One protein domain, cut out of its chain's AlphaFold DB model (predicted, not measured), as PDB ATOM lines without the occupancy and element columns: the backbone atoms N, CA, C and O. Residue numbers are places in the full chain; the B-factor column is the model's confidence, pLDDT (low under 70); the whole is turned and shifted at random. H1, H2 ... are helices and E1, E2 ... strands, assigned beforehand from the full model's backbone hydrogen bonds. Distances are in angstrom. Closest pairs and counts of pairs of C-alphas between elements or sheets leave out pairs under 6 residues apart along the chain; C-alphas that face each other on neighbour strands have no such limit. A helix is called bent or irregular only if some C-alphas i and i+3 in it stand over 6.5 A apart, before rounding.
ATOM      1  N   HIS A  43      63.706-123.343  13.806       61.88
ATOM      2  CA  HIS A  43      64.633-122.852  14.821       61.88
ATOM      3  C   HIS A  43      63.955-122.444  16.132       61.88
ATOM      4  O   HIS A  43      64.634-122.399  17.155       61.88
ATOM      5  N   ASN A  44      62.657-122.146  16.137       70.69
ATOM      6  CA  ASN A  44      61.944-121.803  17.358       70.69
ATOM      7  C   ASN A  44      61.280-123.052  17.919       70.69
ATOM      8  O   ASN A  44      60.131-123.400  17.648       70.69
ATOM      9  N   ASN A  45      62.038-123.729  18.760       77.44
ATOM     10  CA  ASN A  45      61.544-124.854  19.524       77.44
ATOM     11  C   ASN A  45      60.850-124.420  20.824       77.44
ATOM     12  O   ASN A  45      60.487-125.297  21.595       77.44
ATOM     13  N   THR A  46      60.618-123.122  21.076       83.38
ATOM     14  CA  THR A  46      60.048-122.632  22.348       83.38
ATOM     15  C   THR A  46      58.728-123.326  22.686       83.38
ATOM     16  O   THR A  46      58.537-123.790  23.808       83.38
ATOM     17  N   LEU A  47      57.826-123.456  21.706       83.19
ATOM     18  CA  LEU A  47      56.547-124.143  21.901       83.19
ATOM     19  C   LEU A  47      56.758-125.638  22.186       83.19
ATOM     20  O   LEU A  47      56.116-126.205  23.064       83.19
ATOM     21  N   SER A  48      57.672-126.279  21.456       83.31
ATOM     22  CA  SER A  48      57.991-127.696  21.643       83.31
ATOM     23  C   SER A  48      58.625-127.967  23.007       83.31
ATOM     24  O   SER A  48      58.254-128.937  23.663       83.31
ATOM     25  N   GLU A  49      59.534-127.104  23.462       87.12
ATOM     26  CA  GLU A  49      60.147-127.167  24.788       87.12
ATOM     27  C   GLU A  49      59.104-126.972  25.888       87.12
ATOM     28  O   GLU A  49      59.107-127.710  26.874       87.12
ATOM     29  N   GLN A  50      58.172-126.035  25.700       87.00
ATOM     30  CA  GLN A  50      57.077-125.803  26.637       87.00
ATOM     31  C   GLN A  50      56.164-127.030  26.751       87.00
ATOM     32  O   GLN A  50      55.938-127.517  27.859       87.00
ATOM     33  N   ILE A  51      55.710-127.583  25.620       87.31
ATOM     34  CA  ILE A  51      54.881-128.801  25.584       87.31
ATOM     35  C   ILE A  51      55.630-129.978  26.221       87.31
ATOM     36  O   ILE A  51      55.048-130.769  26.964       87.31
ATOM     37  N   GLN A  52      56.934-130.107  25.963       89.44
ATOM     38  CA  GLN A  52      57.752-131.166  26.546       89.44
ATOM     39  C   GLN A  52      57.878-131.014  28.068       89.44
ATOM     40  O   GLN A  52      57.801-132.015  28.783       89.44
ATOM     41  N   ALA A  53      58.060-129.793  28.573       87.81
ATOM     42  CA  ALA A  53      58.123-129.514  30.005       87.81
ATOM     43  C   ALA A  53      56.785-129.804  30.705       87.81
ATOM     44  O   ALA A  53      56.775-130.441  31.762       87.81
ATOM     45  N   GLU A  54      55.671-129.403  30.091       89.31
ATOM     46  CA  GLU A  54      54.314-129.695  30.557       89.31
ATOM     47  C   GLU A  54      54.066-131.208  30.605       89.31
ATOM     48  O   GLU A  54      53.795-131.762  31.669       89.31
ATOM     49  N   THR A  55      54.319-131.910  29.498       90.12
ATOM     50  CA  THR A  55      54.137-133.368  29.404       90.12
ATOM     51  C   THR A  55      54.997-134.115  30.429       90.12
ATOM     52  O   THR A  55      54.549-135.071  31.059       90.12
ATOM     53  N   GLN A  56      56.251-133.695  30.636       89.19
ATOM     54  CA  GLN A  56      57.116-134.298  31.656       89.19
ATOM     55  C   GLN A  56      56.606-134.070  33.078       89.19
ATOM     56  O   GLN A  56      56.826-134.922  33.943       89.19
ATOM     57  N   CYS A  57      55.973-132.925  33.335       88.81
ATOM     58  CA  CYS A  57      55.354-132.643  34.619       88.81
ATOM     59  C   CYS A  57      54.175-133.588  34.869       88.81
ATOM     60  O   CYS A  57      54.150-134.282  35.887       88.81
ATOM     61  N   GLU A  58      53.271-133.688  33.897       85.50
ATOM     62  CA  GLU A  58      52.084-134.543  33.965       85.50
ATOM     63  C   GLU A  58      52.442-136.030  34.083       85.50
ATOM     64  O   GLU A  58      51.857-136.751  34.891       85.50
ATOM     65  N   LEU A  59      53.468-136.497  33.362       88.12
ATOM     66  CA  LEU A  59      53.964-137.878  33.456       88.12
ATOM     67  C   LEU A  59      54.495-138.233  34.849       88.12
ATOM     68  O   LEU A  59      54.417-139.385  35.272       88.12
ATOM     69  N   LYS A  60      55.040-137.251  35.575       84.62
ATOM     70  CA  LYS A  60      55.464-137.419  36.973       84.62
ATOM     71  C   LYS A  60      54.287-137.324  37.951       84.62
ATOM     72  O   LYS A  60      54.512-137.442  39.153       84.62
ATOM     73  N   GLY A  61      53.067-137.129  37.443       81.19
ATOM     74  CA  GLY A  61      51.822-136.912  38.178       81.19
ATOM     75  C   GLY A  61      51.602-135.462  38.618       81.19
ATOM     76  O   GLY A  61      50.706-135.207  39.414       81.19
ATOM     77  N   GLY A  62      52.481-134.540  38.217       83.62
ATOM     78  CA  GLY A  62      52.421-133.137  38.609       83.62
ATOM     79  C   GLY A  62      51.417-132.342  37.777       83.62
ATOM     80  O   GLY A  62      50.922-132.823  36.763       83.62
ATOM     81  N   ILE A  63      51.140-131.110  38.202       85.62
ATOM     82  CA  ILE A  63      50.297-130.161  37.462       85.62
ATOM     83  C   ILE A  63      51.185-129.015  36.995       85.62
ATOM     84  O   ILE A  63      51.881-128.401  37.803       85.62
ATOM     85  N   TYR A  64      51.190-128.732  35.696       85.75
ATOM     86  CA  TYR A  64      51.935-127.603  35.153       85.75
ATOM     87  C   TYR A  64      51.055-126.349  35.171       85.75
ATOM     88  O   TYR A  64      50.043-126.287  34.481       85.75
ATOM     89  N   GLU A  65      51.417-125.346  35.971       84.44
ATOM     90  CA  GLU A  65      50.638-124.111  36.103       84.44
ATOM     91  C   GLU A  65      51.575-122.898  36.200       84.44
ATOM     92  O   GLU A  65      52.584-122.929  36.903       84.44
ATOM     93  N   ASN A  66      51.265-121.818  35.473       84.31
ATOM     94  CA  ASN A  66      52.047-120.571  35.460       84.31
ATOM     95  C   ASN A  66      53.556-120.755  35.172       84.31
ATOM     96  O   ASN A  66      54.392-120.026  35.704       84.31
ATOM     97  N   GLY A  67      53.914-121.733  34.333       83.00
ATOM     98  CA  GLY A  67      55.307-122.015  33.965       83.00
ATOM     99  C   GLY A  67      56.082-122.863  34.980       83.00
ATOM    100  O   GLY A  67      57.292-123.039  34.831       83.00
ATOM    101  N   VAL A  68      55.415-123.398  36.008       85.00
ATOM    102  CA  VAL A  68      56.035-124.199  37.068       85.00
ATOM    103  C   VAL A  68      55.373-125.571  37.144       85.00
ATOM    104  O   VAL A  68      54.152-125.694  37.109       85.00
ATOM    105  N   CYS A  69      56.191-126.615  37.284       86.38
ATOM    106  CA  CYS A  69      55.695-127.956  37.560       86.38
ATOM    107  C   CYS A  69      55.420-128.126  39.059       86.38
ATOM    108  O   CYS A  69      56.353-128.198  39.865       86.38
ATOM    109  N   LEU A  70      54.145-128.201  39.428       84.38
ATOM    110  CA  LEU A  70      53.689-128.493  40.781       84.38
ATOM    111  C   LEU A  70      53.735-130.004  41.016       84.38
ATOM    112  O   LEU A  70      53.321-130.794  40.171       84.38
ATOM    113  N   GLN A  71      54.260-130.422  42.164       76.81
ATOM    114  CA  GLN A  71      54.408-131.840  42.494       76.81
ATOM    115  C   GLN A  71      53.025-132.492  42.746       76.81
ATOM    116  O   GLN A  71      52.150-131.818  43.289       76.81
ATOM    117  N   PRO A  72      52.826-133.792  42.425       71.38
ATOM    118  CA  PRO A  72      51.527-134.484  42.489       71.38
ATOM    119  C   PRO A  72      50.874-134.477  43.867       71.38
ATOM    120  O   PRO A  72      49.680-134.706  43.986       71.38
ATOM    121  N   ASN A  73      51.683-134.317  44.912       68.88
ATOM    122  CA  ASN A  73      51.279-134.290  46.303       68.88
ATOM    123  C   ASN A  73      52.375-133.581  47.098       68.88
ATOM    124  O   ASN A  73      53.568-133.739  46.810       68.88
ATOM    125  N   LEU A  74      51.983-132.851  48.141       66.38
ATOM    126  CA  LEU A  74      52.915-132.511  49.206       66.38
ATOM    127  C   LEU A  74      53.390-133.824  49.843       66.38
ATOM    128  O   LEU A  74      52.611-134.754  50.045       66.38
ATOM    129  N   THR A  75      54.680-133.924  50.165       72.25
ATOM    130  CA  THR A  75      55.148-135.027  51.017       72.25
ATOM    131  C   THR A  75      54.326-135.035  52.312       72.25
ATOM    132  O   THR A  75      53.904-133.977  52.774       72.25
ATOM    133  N   LEU A  76      54.115-136.200  52.938       75.50
ATOM    134  CA  LEU A  76      53.337-136.295  54.189       75.50
ATOM    135  C   LEU A  76      53.835-135.311  55.271       75.50
ATOM    136  O   LEU A  76      53.062-134.808  56.084       75.50
ATOM    137  N   ALA A  77      55.139-135.013  55.263       78.25
ATOM    138  CA  ALA A  77      55.744-133.987  56.105       78.25
ATOM    139  C   ALA A  77      55.271-132.572  55.731       78.25
ATOM    140  O   ALA A  77      54.800-131.844  56.602       78.25
ATOM    141  N   ALA A  78      55.328-132.210  54.448       79.88
ATOM    142  CA  ALA A  78      54.886-130.908  53.967       79.88
ATOM    143  C   ALA A  78      53.380-130.683  54.184       79.88
ATOM    144  O   ALA A  78      52.985-129.583  54.561       79.88
ATOM    145  N   GLU A  79      52.528-131.703  54.021       81.81
ATOM    146  CA  GLU A  79      51.099-131.581  54.352       81.81
ATOM    147  C   GLU A  79      50.892-131.285  55.838       81.81
ATOM    148  O   GLU A  79      50.092-130.422  56.200       81.81
ATOM    149  N   LYS A  80      51.633-131.974  56.712       85.12
ATOM    150  CA  LYS A  80      51.535-131.778  58.159       85.12
ATOM    151  C   LYS A  80      52.019-130.388  58.579       85.12
ATOM    152  O   LYS A  80      51.394-129.757  59.431       85.12
ATOM    153  N   GLU A  81      53.099-129.901  57.975       86.75
ATOM    154  CA  GLU A  81      53.601-128.539  58.176       86.75
ATOM    155  C   GLU A  81      52.605-127.489  57.674       86.75
ATOM    156  O   GLU A  81      52.310-126.532  58.393       86.75
ATOM    157  N   LEU A  82      52.015-127.702  56.494       87.19
ATOM    158  CA  LEU A  82      50.990-126.822  55.940       87.19
ATOM    159  C   LEU A  82      49.757-126.774  56.848       87.19
ATOM    160  O   LEU A  82      49.279-125.688  57.170       87.19
ATOM    161  N   GLN A  83      49.262-127.921  57.318       89.31
ATOM    162  CA  GLN A  83      48.128-127.983  58.244       89.31
ATOM    163  C   GLN A  83      48.427-127.249  59.556       89.31
ATOM    164  O   GLN A  83      47.595-126.472  60.026       89.31
ATOM    165  N   ALA A  84      49.623-127.440  60.123       93.06
ATOM    166  CA  ALA A  84      50.037-126.757  61.345       93.06
ATOM    167  C   ALA A  84      50.114-125.234  61.154       93.06
ATOM    168  O   ALA A  84      49.583-124.479  61.972       93.06
ATOM    169  N   TYR A  85      50.715-124.780  60.053       92.19
ATOM    170  CA  TYR A  85      50.801-123.362  59.713       92.19
ATOM    171  C   TYR A  85      49.413-122.743  59.492       92.19
ATOM    172  O   TYR A  85      49.105-121.677  60.031       92.19
ATOM    173  N   THR A  86      48.540-123.440  58.762       94.50
ATOM    174  CA  THR A  86      47.166-122.987  58.503       94.50
ATOM    175  C   THR A  86      46.368-122.883  59.806       94.50
ATOM    176  O   THR A  86      45.691-121.883  60.037       94.50
ATOM    177  N   ALA A  87      46.510-123.856  60.713       94.56
ATOM    178  CA  ALA A  87      45.875-123.824  62.030       94.56
ATOM    179  C   ALA A  87      46.386-122.660  62.899       94.56
ATOM    180  O   ALA A  87      45.591-121.979  63.551       94.56
ATOM    181  N   GLN A  88      47.695-122.384  62.877       95.88
ATOM    182  CA  GLN A  88      48.283-121.245  63.583       95.88
ATOM    183  C   GLN A  88      47.727-119.915  63.058       95.88
ATOM    184  O   GLN A  88      47.326-119.057  63.849       95.88
ATOM    185  N   LYS A  89      47.659-119.754  61.732       95.38
ATOM    186  CA  LYS A  89      47.111-118.548  61.100       95.38
ATOM    187  C   LYS A  89      45.626-118.375  61.379       95.38
ATOM    188  O   LYS A  89      45.195-117.267  61.687       95.38
ATOM    189  N   GLN A  90      44.856-119.459  61.370       94.00
ATOM    190  CA  GLN A  90      43.442-119.399  61.723       94.00
ATOM    191  C   GLN A  90      43.239-118.980  63.186       94.00
ATOM    192  O   GLN A  90      42.365-118.167  63.477       94.00
ATOM    193  N   ALA A  91      44.067-119.472  64.112       93.69
ATOM    194  CA  ALA A  91      44.027-119.043  65.509       93.69
ATOM    195  C   ALA A  91      44.397-117.557  65.683       93.69
ATOM    196  O   ALA A  91      43.819-116.872  66.529       93.69
ATOM    197  N   GLU A  92      45.331-117.045  64.878       93.75
ATOM    198  CA  GLU A  92      45.701-115.626  64.846       93.75
ATOM    199  C   GLU A  92      44.548-114.745  64.336       93.75
ATOM    200  O   GLU A  92      44.221-113.746  64.978       93.75
ATOM    201  N   ILE A  93      43.873-115.154  63.257       94.56
ATOM    202  CA  ILE A  93      42.676-114.480  62.720       94.56
ATOM    203  C   ILE A  93      41.533-114.504  63.740       94.56
ATOM    204  O   ILE A  93      40.918-113.480  64.026       94.56
ATOM    205  N   ASN A  94      41.273-115.657  64.358       92.81
ATOM    206  CA  ASN A  94      40.217-115.774  65.360       92.81
ATOM    207  C   ASN A  94      40.498-114.874  66.576       92.81
ATOM    208  O   ASN A  94      39.574-114.291  67.136       92.81
ATOM    209  N   ARG A  95      41.768-114.707  66.972       90.81
ATOM    210  CA  ARG A  95      42.160-113.760  68.029       90.81
ATOM    211  C   ARG A  95      41.965-112.299  67.639       90.81
ATOM    212  O   ARG A  95      41.644-111.502  68.517       90.81
ATOM    213  N   THR A  96      42.199-111.930  66.381       89.00
ATOM    214  CA  THR A  96      42.006-110.548  65.918       89.00
ATOM    215  C   THR A  96      40.538-110.208  65.692       89.00
ATOM    216  O   THR A  96      40.172-109.062  65.908       89.00
ATOM    217  N   TRP A  97      39.697-111.178  65.327       81.19
ATOM    218  CA  TRP A  97      38.251-110.989  65.122       81.19
ATOM    219  C   TRP A  97      37.399-111.186  66.387       81.19
ATOM    220  O   TRP A  97      36.222-110.844  66.398       81.19
ATOM    221  N   SER A  98      37.974-111.744  67.455       68.38
ATOM    222  CA  SER A  98      37.334-111.892  68.773       68.38
ATOM    223  C   SER A  98      37.499-110.657  69.678       68.38
ATOM    224  O   SER A  98      37.015-110.680  70.813       68.38
ATOM    225  N   LYS A  99      38.220-109.626  69.230       56.31
ATOM    226  CA  LYS A  99      38.387-108.342  69.926       56.31
ATOM    227  C   LYS A  99      37.501-107.282  69.295       56.31
ATOM    228  O   LYS A  99      37.019-106.431  70.072       56.31
TER     229      LYS A  99
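This is residues 43 to 99 of the 99 residues of an uncharacterized protein of Haemophilus sp. C1 (UniProt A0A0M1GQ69). A long helix, H2, sticks out as an arm from a small head, in which a shorter helix, H1, has the two-stranded hairpin of E1 and E2 packed beside its last turns. H1 and H2 slope like the two legs of a wide, open V, with the hairpin between them and residues 71 to 75 leading across to H2. The printed part has 57 residues, with two named helices and two named strands in the order H1, E1, E2, H2; the sheet, of order E1 - E2, is antiparallel, and the class is mostly helix. The whole is extended, with a radius of gyration of the C-alphas of 18.5 A, and its C-alphas span 62 by 24 by 10 A.

The printed part begins at His 43, and H1 follows as residues 46 to 59, from C-alpha 46 at (60.048, -122.632, 22.348) over 19.8 A to C-alpha 59 at (53.964, -137.878, 33.456). E1 is residues 63 to 65, 6.2 A from first to last C-alpha, and E2 is residues 68 to 70, 6.1 A. H2, the longest helix, is residues 76 to 97 and measures 31.4 A, ending with C-alpha 97 at (38.251, -110.989, 65.122).

E1 and E2 are a hairpin, antiparallel with 146 degrees between their directions. The C-alphas of Tyr 64 and Cys 69 face each other at 4.5 A. Across the pair, N 63 and O 70 are within hydrogen-bond range at 3.0 A, and N 70 and O 63 at 2.8 A. H1 and E1 have 4 pairs of C-alphas within 8 A, the closest being those of Glu 54 and Tyr 64, 5.6 A apart. H1 and E2 have 3 such pairs, the closest being the C-alphas of Cys 57 and Cys 69, 5.5 A apart. H1 and H2 are apart, and so are E1 and H2. In both H1 and H2 every O i to N i+4 pair is within hydrogen-bond range, and neither helix is bent.

The two C-alphas farthest apart are those of His 43 and Lys 99, 62.7 A. Residues 43 to 49, of which 46 to 49 belong to H1, stand free. Residues 75 to 81, of which 76 to 81 belong to H2, and residues 83 to 99, of which 83 to 97 belong to H2, also stand free. The printed part has no cut and ends at Lys 99, the chain's last residue. The links H1 to E1, E1 to E2 and E2 to H2 are tight. The mean pLDDT of the printed part is 84.2, with residue 43, residues 73 to 74 and residues 98 to 99 under 70.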